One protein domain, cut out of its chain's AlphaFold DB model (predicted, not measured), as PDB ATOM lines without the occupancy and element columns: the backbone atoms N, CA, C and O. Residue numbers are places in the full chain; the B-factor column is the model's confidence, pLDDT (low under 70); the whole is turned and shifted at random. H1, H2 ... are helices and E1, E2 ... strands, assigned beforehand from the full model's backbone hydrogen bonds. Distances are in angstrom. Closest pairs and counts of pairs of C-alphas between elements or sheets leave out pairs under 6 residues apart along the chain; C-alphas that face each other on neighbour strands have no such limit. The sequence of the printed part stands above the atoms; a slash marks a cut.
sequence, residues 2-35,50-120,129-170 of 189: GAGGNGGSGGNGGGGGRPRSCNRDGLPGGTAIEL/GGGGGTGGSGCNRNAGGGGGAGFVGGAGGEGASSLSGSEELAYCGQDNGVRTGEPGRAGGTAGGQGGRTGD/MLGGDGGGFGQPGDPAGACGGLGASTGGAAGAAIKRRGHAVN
ATOM      1  N   GLY A   2     -38.360 -16.881  51.236       59.28
ATOM      2  CA  GLY A   2     -37.319 -16.224  50.430       59.28
ATOM      3  C   GLY A   2     -36.698 -15.025  51.165       59.28
ATOM      4  O   GLY A   2     -37.003 -14.837  52.339       59.28
ATOM      5  N   ALA A   3     -35.847 -14.241  50.501       67.44
ATOM      6  CA  ALA A   3     -35.195 -13.047  51.051       67.44
ATOM      7  C   ALA A   3     -35.928 -11.764  50.620       67.44
ATOM      8  O   ALA A   3     -36.329 -11.633  49.460       67.44
ATOM      9  N   GLY A   4     -36.090 -10.814  51.540       78.00
ATOM     10  CA  GLY A   4     -36.796  -9.560  51.288       78.00
ATOM     11  C   GLY A   4     -36.067  -8.366  51.889       78.00
ATOM     12  O   GLY A   4     -35.659  -8.419  53.045       78.00
ATOM     13  N   GLY A   5     -35.913  -7.299  51.109       83.88
ATOM     14  CA  GLY A   5     -35.440  -6.010  51.606       83.88
ATOM     15  C   GLY A   5     -36.541  -5.249  52.350       83.88
ATOM     16  O   GLY A   5     -37.733  -5.489  52.136       83.88
ATOM     17  N   ASN A   6     -36.147  -4.319  53.220       91.38
ATOM     18  CA  ASN A   6     -37.081  -3.424  53.910       91.38
ATOM     19  C   ASN A   6     -37.576  -2.317  52.974       91.38
ATOM     20  O   ASN A   6     -36.828  -1.866  52.114       91.38
ATOM     21  N   GLY A   7     -38.808  -1.854  53.147       87.19
ATOM     22  CA  GLY A   7     -39.329  -0.720  52.389       87.19
ATOM     23  C   GLY A   7     -38.680   0.597  52.814       87.19
ATOM     24  O   GLY A   7     -38.374   0.794  53.990       87.19
ATOM     25  N   GLY A   8     -38.478   1.506  51.863       90.38
ATOM     26  CA  GLY A   8     -38.030   2.870  52.136       90.38
ATOM     27  C   GLY A   8     -39.153   3.713  52.738       90.38
ATOM     28  O   GLY A   8     -40.318   3.533  52.388       90.38
ATOM     29  N   SER A   9     -38.844   4.625  53.659       91.25
ATOM     30  CA  SER A   9     -39.864   5.520  54.220       91.25
ATOM     31  C   SER A   9     -40.276   6.606  53.229       91.25
ATOM     32  O   SER A   9     -39.449   7.083  52.452       91.25
ATOM     33  N   GLY A  10     -41.536   7.027  53.275       90.38
ATOM     34  CA  GLY A  10     -42.005   8.171  52.501       90.38
ATOM     35  C   GLY A  10     -41.347   9.480  52.944       90.38
ATOM     36  O   GLY A  10     -40.914   9.615  54.090       90.38
ATOM     37  N   GLY A  11     -41.258  10.444  52.033       88.38
ATOM     38  CA  GLY A  11     -40.792  11.791  52.346       88.38
ATOM     39  C   GLY A  11     -41.848  12.583  53.116       88.38
ATOM     40  O   GLY A  11     -43.045  12.374  52.934       88.38
ATOM     41  N   ASN A  12     -41.427  13.507  53.974       88.00
ATOM     42  CA  ASN A  12     -42.361  14.357  54.717       88.00
ATOM     43  C   ASN A  12     -42.922  15.483  53.833       88.00
ATOM     44  O   ASN A  12     -42.290  15.899  52.859       88.00
ATOM     45  N   GLY A  13     -44.080  16.024  54.202       81.25
ATOM     46  CA  GLY A  13     -44.560  17.292  53.664       81.25
ATOM     47  C   GLY A  13     -43.564  18.429  53.933       81.25
ATOM     48  O   GLY A  13     -42.801  18.389  54.899       81.25
ATOM     49  N   GLY A  14     -43.548  19.440  53.066       73.81
ATOM     50  CA  GLY A  14     -42.703  20.636  53.220       73.81
ATOM     51  C   GLY A  14     -43.491  21.879  53.646       73.81
ATOM     52  O   GLY A  14     -44.688  21.805  53.883       73.81
ATOM     53  N   GLY A  15     -42.836  23.035  53.704       67.12
ATOM     54  CA  GLY A  15     -43.441  24.348  53.960       67.12
ATOM     55  C   GLY A  15     -43.770  25.149  52.693       67.12
ATOM     56  O   GLY A  15     -43.670  26.368  52.686       67.12
ATOM     57  N   GLY A  16     -44.100  24.517  51.569       59.47
ATOM     58  CA  GLY A  16     -44.293  25.176  50.272       59.47
ATOM     59  C   GLY A  16     -45.577  26.018  50.155       59.47
ATOM     60  O   GLY A  16     -46.689  25.502  50.285       59.47
ATOM     61  N   GLY A  17     -45.453  27.322  49.888       59.81
ATOM     62  CA  GLY A  17     -46.570  28.271  49.737       59.81
ATOM     63  C   GLY A  17     -46.709  28.807  48.312       59.81
ATOM     64  O   GLY A  17     -45.759  28.784  47.540       59.81
ATOM     65  N   ARG A  18     -47.881  29.326  47.921       56.22
ATOM     66  CA  ARG A  18     -48.035  29.924  46.574       56.22
ATOM     67  C   ARG A  18     -47.011  31.061  46.367       56.22
ATOM     68  O   ARG A  18     -46.970  31.955  47.208       56.22
ATOM     69  N   PRO A  19     -46.240  31.094  45.257       59.66
ATOM     70  CA  PRO A  19     -46.337  30.273  44.041       59.66
ATOM     71  C   PRO A  19     -45.339  29.104  43.952       59.66
ATOM     72  O   PRO A  19     -45.257  28.473  42.904       59.66
ATOM     73  N   ARG A  20     -44.536  28.835  44.984       67.62
ATOM     74  CA  ARG A  20     -43.482  27.817  44.922       67.62
ATOM     75  C   ARG A  20     -43.907  26.561  45.667       67.62
ATOM     76  O   ARG A  20     -44.526  26.596  46.722       67.62
ATOM     77  N   SER A  21     -43.527  25.422  45.143       72.75
ATOM     78  CA  SER A  21     -43.737  24.153  45.815       72.75
ATOM     79  C   SER A  21     -42.416  23.548  46.245       72.75
ATOM     80  O   SER A  21     -41.399  23.787  45.595       72.75
ATOM     81  N   CYS A  22     -42.439  22.731  47.287       79.56
ATOM     82  CA  CYS A  22     -41.249  22.068  47.794       79.56
ATOM     83  C   CYS A  22     -41.539  20.606  48.093       79.56
ATOM     84  O   CYS A  22     -42.595  20.288  48.647       79.56
ATOM     85  N   ASN A  23     -40.587  19.749  47.741       83.88
ATOM     86  CA  ASN A  23     -40.700  18.306  47.860       83.88
ATOM     87  C   ASN A  23     -39.546  17.746  48.666       83.88
ATOM     88  O   ASN A  23     -38.460  18.320  48.689       83.88
ATOM     89  N   ARG A  24     -39.795  16.599  49.283       87.19
ATOM     90  CA  ARG A  24     -38.808  15.810  50.001       87.19
ATOM     91  C   ARG A  24     -38.897  14.393  49.493       87.19
ATOM     92  O   ARG A  24     -39.948  13.757  49.598       87.19
ATOM     93  N   ASP A  25     -37.806  13.924  48.921       89.25
ATOM     94  CA  ASP A  25     -37.753  12.590  48.345       89.25
ATOM     95  C   ASP A  25     -37.978  11.520  49.422       89.25
ATOM     96  O   ASP A  25     -37.606  11.683  50.588       89.25
ATOM     97  N   GLY A  26     -38.611  10.419  49.024       90.56
ATOM     98  CA  GLY A  26     -38.688   9.235  49.869       90.56
ATOM     99  C   GLY A  26     -37.331   8.539  49.978       90.56
ATOM    100  O   GLY A  26     -36.461   8.673  49.115       90.56
ATOM    101  N   LEU A  27     -37.136   7.760  51.038       95.19
ATOM    102  CA  LEU A  27     -35.920   6.975  51.228       95.19
ATOM    103  C   LEU A  27     -35.900   5.745  50.306       95.19
ATOM    104  O   LEU A  27     -36.957   5.205  49.957       95.19
ATOM    105  N   PRO A  28     -34.708   5.268  49.907       94.62
ATOM    106  CA  PRO A  28     -34.586   4.082  49.074       94.62
ATOM    107  C   PRO A  28     -35.027   2.812  49.808       94.62
ATOM    108  O   PRO A  28     -34.899   2.695  51.028       94.62
ATOM    109  N   GLY A  29     -35.494   1.830  49.040       94.69
ATOM    110  CA  GLY A  29     -35.739   0.481  49.536       94.69
ATOM    111  C   GLY A  29     -34.439  -0.247  49.891       94.69
ATOM    112  O   GLY A  29     -33.387  -0.048  49.279       94.69
ATOM    113  N   GLY A  30     -34.510  -1.132  50.878       94.50
ATOM    114  CA  GLY A  30     -33.405  -1.969  51.326       94.50
ATOM    115  C   GLY A  30     -33.077  -3.104  50.356       94.50
ATOM    116  O   GLY A  30     -33.931  -3.605  49.621       94.50
ATOM    117  N   THR A  31     -31.821  -3.543  50.375       93.62
ATOM    118  CA  THR A  31     -31.366  -4.708  49.612       93.62
ATOM    119  C   THR A  31     -31.841  -6.012  50.260       93.62
ATOM    120  O   THR A  31     -31.841  -6.117  51.483       93.62
ATOM    121  N   ALA A  32     -32.227  -7.016  49.466       91.31
ATOM    122  CA  ALA A  32     -32.638  -8.319  50.002       91.31
ATOM    123  C   ALA A  32     -31.459  -9.238  50.352       91.31
ATOM    124  O   ALA A  32     -31.499  -9.924  51.369       91.31
ATOM    125  N   ILE A  33     -30.419  -9.272  49.514       89.94
ATOM    126  CA  ILE A  33     -29.188 -10.030  49.769       89.94
ATOM    127  C   ILE A  33     -27.980  -9.147  49.483       89.94
ATOM    128  O   ILE A  33     -27.818  -8.636  48.373       89.94
ATOM    129  N   GLU A  34     -27.100  -9.021  50.468       91.12
ATOM    130  CA  GLU A  34     -25.788  -8.408  50.303       91.12
ATOM    131  C   GLU A  34     -24.712  -9.496  50.350       91.12
ATOM    132  O   GLU A  34     -24.594 -10.225  51.334       91.12
ATOM    133  N   LEU A  35     -23.959  -9.642  49.259       87.06
ATOM    134  CA  LEU A  35     -22.843 -10.578  49.192       87.06
ATOM    135  C   LEU A  35     -21.586  -9.903  49.737       87.06
ATOM    136  O   LEU A  35     -21.186  -8.848  49.256       87.06
ATOM    137  N   GLY A  50     -36.559  -4.153  48.653       94.19
ATOM    138  CA  GLY A  50     -37.629  -3.290  49.145       94.19
ATOM    139  C   GLY A  50     -38.058  -2.265  48.096       94.19
ATOM    140  O   GLY A  50     -37.277  -1.891  47.221       94.19
ATOM    141  N   GLY A  51     -39.302  -1.813  48.166       95.12
ATOM    142  CA  GLY A  51     -39.767  -0.659  47.405       95.12
ATOM    143  C   GLY A  51     -39.227   0.642  47.991       95.12
ATOM    144  O   GLY A  51     -39.004   0.730  49.199       95.12
ATOM    145  N   GLY A  52     -39.005   1.649  47.151       95.94
ATOM    146  CA  GLY A  52     -38.676   2.998  47.615       95.94
ATOM    147  C   GLY A  52     -39.890   3.713  48.209       95.94
ATOM    148  O   GLY A  52     -41.023   3.418  47.840       95.94
ATOM    149  N   GLY A  53     -39.677   4.641  49.139       96.69
ATOM    150  CA  GLY A  53     -40.756   5.489  49.649       96.69
ATOM    151  C   GLY A  53     -41.193   6.530  48.621       96.69
ATOM    152  O   GLY A  53     -40.383   6.994  47.824       96.69
ATOM    153  N   GLY A  54     -42.462   6.913  48.627       95.31
ATOM    154  CA  GLY A  54     -42.967   8.008  47.809       95.31
ATOM    155  C   GLY A  54     -42.500   9.366  48.327       95.31
ATOM    156  O   GLY A  54     -42.162   9.525  49.503       95.31
ATOM    157  N   THR A  55     -42.465  10.360  47.452       93.00
ATOM    158  CA  THR A  55     -42.063  11.730  47.795       93.00
ATOM    159  C   THR A  55     -43.146  12.432  48.620       93.00
ATOM    160  O   THR A  55     -44.330  12.366  48.291       93.00
ATOM    161  N   GLY A  56     -42.755  13.149  49.672       91.00
ATOM    162  CA  GLY A  56     -43.626  14.103  50.363       91.00
ATOM    163  C   GLY A  56     -43.516  15.491  49.749       91.00
ATOM    164  O   GLY A  56     -42.500  15.840  49.150       91.00
ATOM    165  N   GLY A  57     -44.562  16.298  49.869       87.12
ATOM    166  CA  GLY A  57     -44.633  17.565  49.158       87.12
ATOM    167  C   GLY A  57     -45.452  18.629  49.857       87.12
ATOM    168  O   GLY A  57     -46.175  18.395  50.827       87.12
ATOM    169  N   SER A  58     -45.322  19.839  49.333       83.81
ATOM    170  CA  SER A  58     -46.067  21.003  49.786       83.81
ATOM    171  C   SER A  58     -46.288  22.011  48.669       83.81
ATOM    172  O   SER A  58     -45.410  22.249  47.836       83.81
ATOM    173  N   GLY A  59     -47.473  22.608  48.667       79.00
ATOM    174  CA  GLY A  59     -47.949  23.505  47.624       79.00
ATOM    175  C   GLY A  59     -49.346  24.026  47.947       79.00
ATOM    176  O   GLY A  59     -50.089  23.425  48.717       79.00
ATOM    177  N   CYS A  60     -49.683  25.200  47.411       78.00
ATOM    178  CA  CYS A  60     -50.935  25.913  47.708       78.00
ATOM    179  C   CYS A  60     -51.296  25.990  49.200       78.00
ATOM    180  O   CYS A  60     -52.470  25.907  49.555       78.00
ATOM    181  N   ASN A  61     -50.294  26.187  50.063       79.69
ATOM    182  CA  ASN A  61     -50.466  26.252  51.518       79.69
ATOM    183  C   ASN A  61     -51.060  24.956  52.100       79.69
ATOM    184  O   ASN A  61     -51.876  24.981  53.020       79.69
ATOM    185  N   ARG A  62     -50.665  23.815  51.538       85.81
ATOM    186  CA  ARG A  62     -51.015  22.481  52.011       85.81
ATOM    187  C   ARG A  62     -49.795  21.580  51.927       85.81
ATOM    188  O   ARG A  62     -48.939  21.765  51.061       85.81
ATOM    189  N   ASN A  63     -49.766  20.578  52.794       88.06
ATOM    190  CA  ASN A  63     -48.650  19.655  52.934       88.06
ATOM    191  C   ASN A  63     -49.183  18.212  52.904       88.06
ATOM    192  O   ASN A  63     -50.287  17.944  53.391       88.06
ATOM    193  N   ALA A  64     -48.425  17.297  52.306       91.44
ATOM    194  CA  ALA A  64     -48.764  15.881  52.227       91.44
ATOM    195  C   ALA A  64     -47.501  15.018  52.337       91.44
ATOM    196  O   ALA A  64     -46.494  15.302  51.689       91.44
ATOM    197  N   GLY A  65     -47.566  13.957  53.136       93.00
ATOM    198  CA  GLY A  65     -46.480  12.988  53.271       93.00
ATOM    199  C   GLY A  65     -46.523  11.931  52.169       93.00
ATOM    200  O   GLY A  65     -47.595  11.556  51.704       93.00
ATOM    201  N   GLY A  66     -45.371  11.425  51.746       94.88
ATOM    202  CA  GLY A  66     -45.270  10.315  50.800       94.88
ATOM    203  C   GLY A  66     -45.576   8.965  51.453       94.88
ATOM    204  O   GLY A  66     -45.430   8.791  52.661       94.88
ATOM    205  N   GLY A  67     -46.003   7.983  50.669       97.06
ATOM    206  CA  GLY A  67     -46.260   6.627  51.150       97.06
ATOM    207  C   GLY A  67     -44.978   5.833  51.421       97.06
ATOM    208  O   GLY A  67     -43.947   6.054  50.792       97.06
ATOM    209  N   GLY A  68     -45.016   4.883  52.352       96.94
ATOM    210  CA  GLY A  68     -43.887   3.984  52.609       96.94
ATOM    211  C   GLY A  68     -43.772   2.870  51.562       96.94
ATOM    212  O   GLY A  68     -44.775   2.339  51.101       96.94
ATOM    213  N   GLY A  69     -42.562   2.474  51.180       96.75
ATOM    214  CA  GLY A  69     -42.324   1.388  50.228       96.75
ATOM    215  C   GLY A  69     -42.688   0.002  50.775       96.75
ATOM    216  O   GLY A  69     -42.698  -0.233  51.987       96.75
ATOM    217  N   ALA A  70     -42.969  -0.946  49.880       94.31
ATOM    218  CA  ALA A  70     -43.195  -2.348  50.235       94.31
ATOM    219  C   ALA A  70     -41.911  -3.011  50.764       94.31
ATOM    220  O   ALA A  70     -40.811  -2.679  50.326       94.31
ATOM    221  N   GLY A  71     -42.022  -3.994  51.656       92.38
ATOM    222  CA  GLY A  71     -40.842  -4.671  52.192       92.38
ATOM    223  C   GLY A  71     -41.153  -5.868  53.075       92.38
ATOM    224  O   GLY A  71     -42.306  -6.106  53.431       92.38
ATOM    225  N   PHE A  72     -40.109  -6.616  53.445       88.62
ATOM    226  CA  PHE A  72     -40.209  -7.633  54.502       88.62
ATOM    227  C   PHE A  72     -40.662  -6.988  55.819       88.62
ATOM    228  O   PHE A  72     -41.608  -7.449  56.451       88.62
ATOM    229  N   VAL A  73     -40.035  -5.858  56.152       91.75
ATOM    230  CA  VAL A  73     -40.624  -4.811  56.985       91.75
ATOM    231  C   VAL A  73     -40.972  -3.653  56.055       91.75
ATOM    232  O   VAL A  73     -40.104  -3.165  55.328       91.75
ATOM    233  N   GLY A  74     -42.243  -3.257  56.020       92.06
ATOM    234  CA  GLY A  74     -42.693  -2.133  55.201       92.06
ATOM    235  C   GLY A  74     -42.104  -0.801  55.670       92.06
ATOM    236  O   GLY A  74     -41.772  -0.636  56.845       92.06
ATOM    237  N   GLY A  75     -41.966   0.149  54.747       95.31
ATOM    238  CA  GLY A  75     -41.517   1.501  55.067       95.31
ATOM    239  C   GLY A  75     -42.603   2.294  55.791       95.31
ATOM    240  O   GLY A  75     -43.791   2.126  55.514       95.31
ATOM    241  N   ALA A  76     -42.212   3.187  56.697       96.50
ATOM    242  CA  ALA A  76     -43.143   4.147  57.284       96.50
ATOM    243  C   ALA A  76     -43.627   5.151  56.223       96.50
ATOM    244  O   ALA A  76     -42.877   5.507  55.312       96.50
ATOM    245  N   GLY A  77     -44.869   5.617  56.343       94.88
ATOM    246  CA  GLY A  77     -45.312   6.786  55.590       94.88
ATOM    247  C   GLY A  77     -44.637   8.051  56.118       94.88
ATOM    248  O   GLY A  77     -44.276   8.119  57.293       94.88
ATOM    249  N   GLY A  78     -44.449   9.031  55.244       93.12
ATOM    250  CA  GLY A  78     -43.947  10.344  55.612       93.12
ATOM    251  C   GLY A  78     -44.996  11.154  56.362       93.12
ATOM    252  O   GLY A  78     -46.206  10.987  56.170       93.12
ATOM    253  N   GLU A  79     -44.536  12.060  57.212       92.12
ATOM    254  CA  GLU A  79     -45.417  12.963  57.939       92.12
ATOM    255  C   GLU A  79     -46.088  13.952  56.987       92.12
ATOM    256  O   GLU A  79     -45.499  14.408  56.006       92.12
ATOM    257  N   GLY A  80     -47.340  14.298  57.281       85.75
ATOM    258  CA  GLY A  80     -48.101  15.242  56.470       85.75
ATOM    259  C   GLY A  80     -47.589  16.671  56.578       85.75
ATOM    260  O   GLY A  80     -47.727  17.437  55.635       85.75
ATOM    261  N   ALA A  81     -46.982  17.027  57.708       84.25
ATOM    262  CA  ALA A  81     -46.378  18.326  57.945       84.25
ATOM    263  C   ALA A  81     -44.851  18.237  57.918       84.25
ATOM    264  O   ALA A  81     -44.261  17.170  58.080       84.25
ATOM    265  N   SER A  82     -44.221  19.394  57.755       80.62
ATOM    266  CA  SER A  82     -42.789  19.512  57.959       80.62
ATOM    267  C   SER A  82     -42.433  19.399  59.435       80.62
ATOM    268  O   SER A  82     -43.027  20.073  60.276       80.62
ATOM    269  N   SER A  83     -41.417  18.590  59.721       77.38
ATOM    270  CA  SER A  83     -40.775  18.486  61.033       77.38
ATOM    271  C   SER A  83     -39.637  19.497  61.236       77.38
ATOM    272  O   SER A  83     -39.042  19.537  62.311       77.38
ATOM    273  N   LEU A  84     -39.314  20.300  60.216       82.38
ATOM    274  CA  LEU A  84     -38.258  21.309  60.287       82.38
ATOM    275  C   LEU A  84     -38.767  22.599  60.945       82.38
ATOM    276  O   LEU A  84     -39.939  22.970  60.835       82.38
ATOM    277  N   SER A  85     -37.861  23.325  61.596       84.25
ATOM    278  CA  SER A  85     -38.105  24.704  62.023       84.25
ATOM    279  C   SER A  85     -38.287  25.637  60.818       84.25
ATOM    280  O   SER A  85     -37.870  25.333  59.701       84.25
ATOM    281  N   GLY A  86     -38.870  26.821  61.036       82.44
ATOM    282  CA  GLY A  86     -39.090  27.782  59.946       82.44
ATOM    283  C   GLY A  86     -37.797  28.234  59.253       82.44
ATOM    284  O   GLY A  86     -37.767  28.390  58.036       82.44
ATOM    285  N   SER A  87     -36.692  28.378  59.994       84.31
ATOM    286  CA  SER A  87     -35.376  28.696  59.417       84.31
ATOM    287  C   SER A  87     -34.807  27.560  58.569       84.31
ATOM    288  O   SER A  87     -34.183  27.815  57.542       84.31
ATOM    289  N   GLU A  88     -35.028  26.312  58.979       86.50
ATOM    290  CA  GLU A  88     -34.601  25.136  58.220       86.50
ATOM    291  C   GLU A  88     -35.451  24.959  56.957       86.50
ATOM    292  O   GLU A  88     -34.914  24.610  55.907       86.50
ATOM    293  N   GLU A  89     -36.746  25.287  57.014       83.06
ATOM    294  CA  GLU A  89     -37.588  25.295  55.816       83.06
ATOM    295  C   GLU A  89     -37.209  26.373  54.821       83.06
ATOM    296  O   GLU A  89     -37.139  26.119  53.619       83.06
ATOM    297  N   LEU A  90     -36.884  27.566  55.307       83.00
ATOM    298  CA  LEU A  90     -36.355  28.618  54.451       83.00
ATOM    299  C   LEU A  90     -35.039  28.195  53.790       83.00
ATOM    300  O   LEU A  90     -34.831  28.505  52.621       83.00
ATOM    301  N   ALA A  91     -34.173  27.465  54.496       84.62
ATOM    302  CA  ALA A  91     -32.919  26.969  53.932       84.62
ATOM    303  C   ALA A  91     -33.134  25.854  52.893       84.62
ATOM    304  O   ALA A  91     -32.456  25.841  51.868       84.62
ATOM    305  N   TYR A  92     -34.072  24.935  53.140       82.31
ATOM    306  CA  TYR A  92     -34.322  23.786  52.267       82.31
ATOM    307  C   TYR A  92     -35.203  24.142  51.062       82.31
ATOM    308  O   TYR A  92     -34.846  23.882  49.916       82.31
ATOM    309  N   CYS A  93     -36.349  24.773  51.314       77.31
ATOM    310  CA  CYS A  93     -37.352  25.106  50.305       77.31
ATOM    311  C   CYS A  93     -37.205  26.526  49.737       77.31
ATOM    312  O   CYS A  93     -37.920  26.890  48.799       77.31
ATOM    313  N   GLY A  94     -36.346  27.370  50.320       80.00
ATOM    314  CA  GLY A  94     -36.271  28.795  49.976       80.00
ATOM    315  C   GLY A  94     -37.488  29.606  50.439       80.00
ATOM    316  O   GLY A  94     -37.623  30.765  50.042       80.00
ATOM    317  N   GLN A  95     -38.402  28.995  51.200       78.00
ATOM    318  CA  GLN A  95     -39.642  29.588  51.706       78.00
ATOM    319  C   GLN A  95     -40.257  28.725  52.818       78.00
ATOM    320  O   GLN A  95     -39.985  27.531  52.906       78.00
ATOM    321  N   ASP A  96     -41.159  29.326  53.589       80.31
ATOM    322  CA  ASP A  96     -42.001  28.644  54.567       80.31
ATOM    323  C   ASP A  96     -43.415  29.247  54.523       80.31
ATOM    324  O   ASP A  96     -43.597  30.457  54.648       80.31
ATOM    325  N   ASN A  97     -44.419  28.404  54.309       73.56
ATOM    326  CA  ASN A  97     -45.830  28.762  54.211       73.56
ATOM    327  C   ASN A  97     -46.509  28.882  55.584       73.56
ATOM    328  O   ASN A  97     -47.695  29.204  55.643       73.56
ATOM    329  N   GLY A  98     -45.795  28.592  56.678       76.06
ATOM    330  CA  GLY A  98     -46.333  28.603  58.039       76.06
ATOM    331  C   GLY A  98     -47.317  27.463  58.334       76.06
ATOM    332  O   GLY A  98     -47.843  27.375  59.442       76.06
ATOM    333  N   VAL A  99     -47.568  26.570  57.374       77.62
ATOM    334  CA  VAL A  99     -48.494  25.447  57.515       77.62
ATOM    335  C   VAL A  99     -47.771  24.323  58.241       77.62
ATOM    336  O   VAL A  99     -46.722  23.842  57.809       77.62
ATOM    337  N   ARG A 100     -48.333  23.913  59.376       77.12
ATOM    338  CA  ARG A 100     -47.802  22.845  60.244       77.12
ATOM    339  C   ARG A 100     -48.742  21.653  60.344       77.12
ATOM    340  O   ARG A 100     -48.660  20.849  61.262       77.12
ATOM    341  N   THR A 101     -49.647  21.553  59.383       80.25
ATOM    342  CA  THR A 101     -50.649  20.500  59.278       80.25
ATOM    343  C   THR A 101     -50.585  19.890  57.888       80.25
ATOM    344  O   THR A 101     -50.251  20.575  56.923       80.25
ATOM    345  N   GLY A 102     -50.950  18.625  57.764       86.06
ATOM    346  CA  GLY A 102     -51.047  17.947  56.479       86.06
ATOM    347  C   GLY A 102     -51.432  16.492  56.669       86.06
ATOM    348  O   GLY A 102     -51.401  15.988  57.793       86.06
ATOM    349  N   GLU A 103     -51.785  15.828  55.574       92.06
ATOM    350  CA  GLU A 103     -52.176  14.421  55.628       92.06
ATOM    351  C   GLU A 103     -50.927  13.534  55.542       92.06
ATOM    352  O   GLU A 103     -50.146  13.677  54.590       92.06
ATOM    353  N   PRO A 104     -50.690  12.646  56.522       94.06
ATOM    354  CA  PRO A 104     -49.565  11.726  56.475       94.06
ATOM    355  C   PRO A 104     -49.746  10.680  55.371       94.06
ATOM    356  O   PRO A 104     -50.861  10.297  55.013       94.06
ATOM    357  N   GLY A 105     -48.626  10.183  54.854       95.44
ATOM    358  CA  GLY A 105     -48.622   8.996  54.012       95.44
ATOM    359  C   GLY A 105     -48.884   7.733  54.831       95.44
ATOM    360  O   GLY A 105     -48.629   7.666  56.036       95.44
ATOM    361  N   ARG A 106     -49.377   6.690  54.171       97.38
ATOM    362  CA  ARG A 106     -49.576   5.371  54.776       97.38
ATOM    363  C   ARG A 106     -48.280   4.573  54.753       97.38
ATOM    364  O   ARG A 106     -47.483   4.680  53.821       97.38
ATOM    365  N   ALA A 107     -48.100   3.729  55.763       96.25
ATOM    366  CA  ALA A 107     -47.025   2.747  55.764       96.25
ATOM    367  C   ALA A 107     -47.202   1.730  54.624       96.25
ATOM    368  O   ALA A 107     -48.326   1.379  54.252       96.25
ATOM    369  N   GLY A 108     -46.081   1.257  54.090       93.12
ATOM    370  CA  GLY A 108     -46.038   0.123  53.179       93.12
ATOM    371  C   GLY A 108     -46.115  -1.209  53.925       93.12
ATOM    372  O   GLY A 108     -46.010  -1.285  55.149       93.12
ATOM    373  N   GLY A 109     -46.278  -2.286  53.170       91.25
ATOM    374  CA  GLY A 109     -46.292  -3.656  53.673       91.25
ATOM    375  C   GLY A 109     -46.003  -4.623  52.537       91.25
ATOM    376  O   GLY A 109     -44.937  -4.578  51.927       91.25
ATOM    377  N   THR A 110     -46.981  -5.459  52.188       89.12
ATOM    378  CA  THR A 110     -46.896  -6.319  50.994       89.12
ATOM    379  C   THR A 110     -47.008  -5.537  49.681       89.12
ATOM    380  O   THR A 110     -46.641  -6.048  48.624       89.12
ATOM    381  N   ALA A 111     -47.507  -4.305  49.752       91.19
ATOM    382  CA  ALA A 111     -47.561  -3.318  48.682       91.19
ATOM    383  C   ALA A 111     -47.051  -1.968  49.210       91.19
ATOM    384  O   ALA A 111     -46.868  -1.800  50.419       91.19
ATOM    385  N   GLY A 112     -46.801  -1.030  48.300       94.25
ATOM    386  CA  GLY A 112     -46.499   0.342  48.677       94.25
ATOM    387  C   GLY A 112     -47.677   0.997  49.395       94.25
ATOM    388  O   GLY A 112     -48.840   0.703  49.113       94.25
ATOM    389  N   GLY A 113     -47.366   1.850  50.361       96.44
ATOM    390  CA  GLY A 113     -48.324   2.691  51.053       96.44
ATOM    391  C   GLY A 113     -48.755   3.853  50.169       96.44
ATOM    392  O   GLY A 113     -47.985   4.357  49.359       96.44
ATOM    393  N   GLN A 114     -49.995   4.286  50.340       96.38
ATOM    394  CA  GLN A 114     -50.537   5.446  49.643       96.38
ATOM    395  C   GLN A 114     -49.971   6.750  50.229       96.38
ATOM    396  O   GLN A 114     -49.884   6.872  51.452       96.38
ATOM    397  N   GLY A 115     -49.628   7.728  49.395       93.81
ATOM    398  CA  GLY A 115     -49.287   9.081  49.831       93.81
ATOM    399  C   GLY A 115     -50.491   9.836  50.406       93.81
ATOM    400  O   GLY A 115     -51.646   9.552  50.085       93.81
ATOM    401  N   GLY A 116     -50.227  10.810  51.273       92.75
ATOM    402  CA  GLY A 116     -51.239  11.694  51.844       92.75
ATOM    403  C   GLY A 116     -51.919  12.534  50.762       92.75
ATOM    404  O   GLY A 116     -51.305  12.900  49.760       92.75
ATOM    405  N   ARG A 117     -53.204  12.845  50.943       89.94
ATOM    406  CA  ARG A 117     -54.004  13.561  49.938       89.94
ATOM    407  C   ARG A 117     -54.784  14.677  50.601       89.94
ATOM    408  O   ARG A 117     -55.511  14.431  51.558       89.94
ATOM    409  N   THR A 118     -54.645  15.905  50.109       84.31
ATOM    410  CA  THR A 118     -55.292  17.070  50.727       84.31
ATOM    411  C   THR A 118     -55.890  18.009  49.690       84.31
ATOM    412  O   THR A 118     -55.432  18.088  48.553       84.31
ATOM    413  N   GLY A 119     -56.913  18.754  50.109       77.69
ATOM    414  CA  GLY A 119     -57.526  19.783  49.276       77.69
ATOM    415  C   GLY A 119     -58.522  19.280  48.248       77.69
ATOM    416  O   GLY A 119     -58.660  19.909  47.208       77.69
ATOM    417  N   ASP A 120     -59.254  18.210  48.569       79.25
ATOM    418  CA  ASP A 120     -60.468  17.847  47.832       79.25
ATOM    419  C   ASP A 120     -61.610  18.803  48.198       79.25
ATOM    420  O   ASP A 120     -62.496  18.508  48.996       79.25
ATOM    421  N   MET A 129     -53.014  18.828  46.737       84.62
ATOM    422  CA  MET A 129     -51.727  18.228  47.092       84.62
ATOM    423  C   MET A 129     -51.830  16.713  47.253       84.62
ATOM    424  O   MET A 129     -52.707  16.209  47.960       84.62
ATOM    425  N   LEU A 130     -50.871  16.014  46.654       88.50
ATOM    426  CA  LEU A 130     -50.714  14.566  46.663       88.50
ATOM    427  C   LEU A 130     -49.271  14.225  47.043       88.50
ATOM    428  O   LEU A 130     -48.336  14.614  46.345       88.50
ATOM    429  N   GLY A 131     -49.078  13.487  48.131       90.69
ATOM    430  CA  GLY A 131     -47.836  12.752  48.340       90.69
ATOM    431  C   GLY A 131     -47.727  11.628  47.309       90.69
ATOM    432  O   GLY A 131     -48.743  11.068  46.893       90.69
ATOM    433  N   GLY A 132     -46.508  11.303  46.895       93.62
ATOM    434  CA  GLY A 132     -46.252  10.153  46.037       93.62
ATOM    435  C   GLY A 132     -46.526   8.845  46.776       93.62
ATOM    436  O   GLY A 132     -46.294   8.750  47.985       93.62
ATOM    437  N   ASP A 133     -47.012   7.836  46.064       95.81
ATOM    438  CA  ASP A 133     -47.198   6.493  46.609       95.81
ATOM    439  C   ASP A 133     -45.837   5.783  46.768       95.81
ATOM    440  O   ASP A 133     -44.868   6.039  46.049       95.81
ATOM    441  N   GLY A 134     -45.736   4.894  47.754       96.06
ATOM    442  CA  GLY A 134     -44.573   4.030  47.918       96.06
ATOM    443  C   GLY A 134     -44.491   2.987  46.804       96.06
ATOM    444  O   GLY A 134     -45.499   2.481  46.317       96.06
ATOM    445  N   GLY A 135     -43.274   2.603  46.433       94.12
ATOM    446  CA  GLY A 135     -43.024   1.565  45.443       94.12
ATOM    447  C   GLY A 135     -43.374   0.169  45.953       94.12
ATOM    448  O   GLY A 135     -43.225  -0.151  47.136       94.12
ATOM    449  N   GLY A 136     -43.789  -0.711  45.042       93.06
ATOM    450  CA  GLY A 136     -43.813  -2.153  45.295       93.06
ATOM    451  C   GLY A 136     -42.402  -2.742  45.444       93.06
ATOM    452  O   GLY A 136     -41.399  -2.068  45.222       93.06
ATOM    453  N   PHE A 137     -42.306  -4.030  45.782       90.75
ATOM    454  CA  PHE A 137     -41.017  -4.728  45.870       90.75
ATOM    455  C   PHE A 137     -40.168  -4.537  44.605       90.75
ATOM    456  O   PHE A 137     -40.605  -4.870  43.500       90.75
ATOM    457  N   GLY A 138     -38.948  -4.031  44.782       88.75
ATOM    458  CA  GLY A 138     -38.005  -3.764  43.700       88.75
ATOM    459  C   GLY A 138     -38.410  -2.619  42.770       88.75
ATOM    460  O   GLY A 138     -37.846  -2.523  41.682       88.75
ATOM    461  N   GLN A 139     -39.369  -1.776  43.169       92.25
ATOM    462  CA  GLN A 139     -39.819  -0.605  42.416       92.25
ATOM    463  C   GLN A 139     -39.480   0.697  43.155       92.25
ATOM    464  O   GLN A 139     -39.441   0.712  44.390       92.25
ATOM    465  N   PRO A 140     -39.201   1.789  42.422       92.94
ATOM    466  CA  PRO A 140     -39.079   3.107  43.028       92.94
ATOM    467  C   PRO A 140     -40.434   3.580  43.571       92.94
ATOM    468  O   PRO A 140     -41.476   3.052  43.179       92.94
ATOM    469  N   GLY A 141     -40.406   4.561  44.470       93.44
ATOM    470  CA  GLY A 141     -41.602   5.311  44.850       93.44
ATOM    471  C   GLY A 141     -41.972   6.361  43.806       93.44
ATOM    472  O   GLY A 141     -41.153   6.742  42.963       93.44
ATOM    473  N   ASP A 142     -43.195   6.861  43.904       93.25
ATOM    474  CA  ASP A 142     -43.712   7.885  43.008       93.25
ATOM    475  C   ASP A 142     -43.342   9.298  43.484       93.25
ATOM    476  O   ASP A 142     -43.152   9.540  44.685       93.25
ATOM    477  N   PRO A 143     -43.235  10.261  42.552       90.12
ATOM    478  CA  PRO A 143     -43.120  11.669  42.896       90.12
ATOM    479  C   PRO A 143     -44.421  12.206  43.507       90.12
ATOM    480  O   PRO A 143     -45.505  11.661  43.296       90.12
ATOM    481  N   ALA A 144     -44.322  13.321  44.228       86.00
ATOM    482  CA  ALA A 144     -45.490  14.054  44.703       86.00
ATOM    483  C   ALA A 144     -46.200  14.769  43.533       86.00
ATOM    484  O   ALA A 144     -45.632  14.939  42.450       86.00
ATOM    485  N   GLY A 145     -47.429  15.242  43.764       82.75
ATOM    486  CA  GLY A 145     -48.202  16.109  42.868       82.75
ATOM    487  C   GLY A 145     -48.759  17.344  43.592       82.75
ATOM    488  O   GLY A 145     -49.181  17.250  44.742       82.75
ATOM    489  N   ALA A 146     -48.772  18.507  42.928       72.06
ATOM    490  CA  ALA A 146     -49.323  19.754  43.473       72.06
ATOM    491  C   ALA A 146     -50.016  20.622  42.420       72.06
ATOM    492  O   ALA A 146     -49.615  20.670  41.253       72.06
ATOM    493  N   CYS A 147     -50.977  21.418  42.877       63.97
ATOM    494  CA  CYS A 147     -51.501  22.580  42.169       63.97
ATOM    495  C   CYS A 147     -50.372  23.561  41.785       63.97
ATOM    496  O   CYS A 147     -49.660  24.098  42.631       63.97
ATOM    497  N   GLY A 148     -50.228  23.825  40.484       55.19
ATOM    498  CA  GLY A 148     -49.210  24.740  39.942       55.19
ATOM    499  C   GLY A 148     -47.928  24.068  39.444       55.19
ATOM    500  O   GLY A 148     -47.079  24.760  38.891       55.19
ATOM    501  N   GLY A 149     -47.828  22.741  39.560       55.22
ATOM    502  CA  GLY A 149     -46.655  21.982  39.143       55.22
ATOM    503  C   GLY A 149     -45.592  21.968  40.234       55.22
ATOM    504  O   GLY A 149     -45.235  22.995  40.804       55.22
ATOM    505  N   LEU A 150     -45.098  20.773  40.528       59.47
ATOM    506  CA  LEU A 150     -43.965  20.588  41.416       59.47
ATOM    507  C   LEU A 150     -42.658  20.690  40.630       59.47
ATOM    508  O   LEU A 150     -42.598  20.284  39.469       59.47
ATOM    509  N   GLY A 151     -41.591  21.172  41.273       55.28
ATOM    510  CA  GLY A 151     -40.236  20.927  40.772       55.28
ATOM    511  C   GLY A 151     -39.990  19.421  40.608       55.28
ATOM    512  O   GLY A 151     -40.653  18.611  41.264       55.28
ATOM    513  N   ALA A 152     -39.059  19.040  39.728       55.84
ATOM    514  CA  ALA A 152     -38.711  17.636  39.524       55.84
ATOM    515  C   ALA A 152     -38.362  16.994  40.875       55.84
ATOM    516  O   ALA A 152     -37.407  17.400  41.532       55.84
ATOM    517  N   SER A 153     -39.168  16.028  41.298       63.09
ATOM    518  CA  SER A 153     -38.901  15.196  42.466       63.09
ATOM    519  C   SER A 153     -39.007  13.748  42.050       63.09
ATOM    520  O   SER A 153     -39.649  13.432  41.045       63.09
ATOM    521  N   THR A 154     -38.346  12.879  42.794       76.50
ATOM    522  CA  THR A 154     -38.344  11.447  42.526       76.50
ATOM    523  C   THR A 154     -38.603  10.730  43.829       76.50
ATOM    524  O   THR A 154     -38.001  11.070  44.846       76.50
ATOM    525  N   GLY A 155     -39.476   9.726  43.815       86.19
ATOM    526  CA  GLY A 155     -39.570   8.843  44.965       86.19
ATOM    527  C   GLY A 155     -38.238   8.135  45.209       86.19
ATOM    528  O   GLY A 155     -37.331   8.120  44.369       86.19
ATOM    529  N   GLY A 156     -38.124   7.528  46.381       91.94
ATOM    530  CA  GLY A 156     -36.967   6.739  46.758       91.94
ATOM    531  C   GLY A 156     -36.677   5.649  45.734       91.94
ATOM    532  O   GLY A 156     -37.579   5.063  45.128       91.94
ATOM    533  N   ALA A 157     -35.394   5.357  45.538       92.69
ATOM    534  CA  ALA A 157     -34.975   4.322  44.607       92.69
ATOM    535  C   ALA A 157     -35.434   2.924  45.058       92.69
ATOM    536  O   ALA A 157     -35.553   2.632  46.250       92.69
ATOM    537  N   ALA A 158     -35.627   2.031  44.086       90.94
ATOM    538  CA  ALA A 158     -35.849   0.616  44.348       90.94
ATOM    539  C   ALA A 158     -34.662  -0.010  45.100       90.94
ATOM    540  O   ALA A 158     -33.502   0.180  44.724       90.94
ATOM    541  N   GLY A 159     -34.958  -0.839  46.096       91.56
ATOM    542  CA  GLY A 159     -33.972  -1.701  46.729       91.56
ATOM    543  C   GLY A 159     -33.503  -2.808  45.790       91.56
ATOM    544  O   GLY A 159     -34.280  -3.367  45.013       91.56
ATOM    545  N   ALA A 160     -32.217  -3.144  45.866       90.38
ATOM    546  CA  ALA A 160     -31.640  -4.227  45.076       90.38
ATOM    547  C   ALA A 160     -32.127  -5.603  45.554       90.38
ATOM    548  O   ALA A 160     -32.214  -5.868  46.752       90.38
ATOM    549  N   ALA A 161     -32.379  -6.516  44.621       89.00
ATOM    550  CA  ALA A 161     -32.583  -7.916  44.967       89.00
ATOM    551  C   ALA A 161     -31.277  -8.521  45.500       89.00
ATOM    552  O   ALA A 161     -31.257  -9.186  46.533       89.00
ATOM    553  N   ILE A 162     -30.170  -8.260  44.803       88.25
ATOM    554  CA  ILE A 162     -28.840  -8.751  45.163       88.25
ATOM    555  C   ILE A 162     -27.841  -7.620  44.938       88.25
ATOM    556  O   ILE A 162     -27.820  -7.015  43.867       88.25
ATOM    557  N   LYS A 163     -26.990  -7.353  45.925       89.62
ATOM    558  CA  LYS A 163     -25.825  -6.474  45.783       89.62
ATOM    559  C   LYS A 163     -24.558  -7.314  45.896       89.62
ATOM    560  O   LYS A 163     -24.362  -7.984  46.908       89.62
ATOM    561  N   ARG A 164     -23.737  -7.318  44.845       84.19
ATOM    562  CA  ARG A 164     -22.627  -8.270  44.688       84.19
ATOM    563  C   ARG A 164     -21.324  -7.823  45.340       84.19
ATOM    564  O   ARG A 164     -20.515  -8.687  45.650       84.19
ATOM    565  N   ARG A 165     -21.118  -6.520  45.552       84.62
ATOM    566  CA  ARG A 165     -19.884  -5.946  46.128       84.62
ATOM    567  C   ARG A 165     -18.593  -6.451  45.453       84.62
ATOM    568  O   ARG A 165     -17.574  -6.623  46.110       84.62
ATOM    569  N   GLY A 166     -18.625  -6.686  44.144       78.38
ATOM    570  CA  GLY A 166     -17.499  -7.199  43.359       78.38
ATOM    571  C   GLY A 166     -17.365  -8.726  43.342       78.38
ATOM    572  O   GLY A 166     -16.406  -9.240  42.770       78.38
ATOM    573  N   HIS A 167     -18.306  -9.469  43.930       80.44
ATOM    574  CA  HIS A 167     -18.301 -10.931  43.914       80.44
ATOM    575  C   HIS A 167     -19.073 -11.513  42.725       80.44
ATOM    576  O   HIS A 167     -20.155 -11.053  42.356       80.44
ATOM    577  N   ALA A 168     -18.532 -12.588  42.152       71.12
ATOM    578  CA  ALA A 168     -19.237 -13.364  41.145       71.12
ATOM    579  C   ALA A 168     -20.407 -14.133  41.778       71.12
ATOM    580  O   ALA A 168     -20.260 -14.777  42.817       71.12
ATOM    581  N   VAL A 169     -21.558 -14.093  41.109       71.38
ATOM    582  CA  VAL A 169     -22.741 -14.902  41.408       71.38
ATOM    583  C   VAL A 169     -23.284 -15.448  40.091       71.38
ATOM    584  O   VAL A 169     -23.182 -14.804  39.049       71.38
ATOM    585  N   ASN A 170     -23.897 -16.625  40.132       72.19
ATOM    586  CA  ASN A 170     -24.559 -17.280  39.001       72.19
ATOM    587  C   ASN A 170     -25.886 -16.606  38.580       72.19
ATOM    588  O   ASN A 170     -26.784 -17.274  38.069       72.19
TER     589      ASN A 170
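This is residues 2 to 35, 50 to 120 and 129 to 170 of the 189 residues of an uncharacterized protein of Myxococcus xanthus (UniProt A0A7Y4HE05). With little regular structure, this is an elongated body of mostly unnamed chain running back and forth lengthwise, with a small sheet and short helix H1 near one end and the last printed residues at the other. Of 147 printed residues, 18 are in named elements, E1, E2, E3, H1 in order, class mixed; the sheet E1 E2 E3 is antiparallel. It is compact, radius of gyration of the C-alphas 15.5 A, spanning 53 by 29 by 24 A.

E1, residues 22 to 24, is antiparallel to E2, residues 56 to 59, with N 24 and O 56 2.8 A apart. E2 forms a hairpin with E3, residues 62 to 64; N 57 and O 64 are 2.8 A apart. E1 and E3 are apart. H1, residues 86 to 93, only grazes the sheet; its closest C-alpha pair with E1 is Cys 22 and Cys 93, 5.5 A. Every O i to N i+4 pair in H1 is within hydrogen-bond range.

E1 begins at C-alpha 22 (-41.249, 22.068, 47.794). E1 spans 7.1 A, E2 10.7 A, E3 7.0 A and H1 10.2 A, ending at C-alpha 93 (-37.352, 25.106, 50.305).

C-alphas 98 and 170 are farthest apart, 54.2 A. Cuts after 35 and 120 leave C-alpha gaps of 16.5 A and 8.8 A. E3 to H1 is a long link. Residues 2 to 3, 15 to 20 and 147 to 153 have pLDDT under 70.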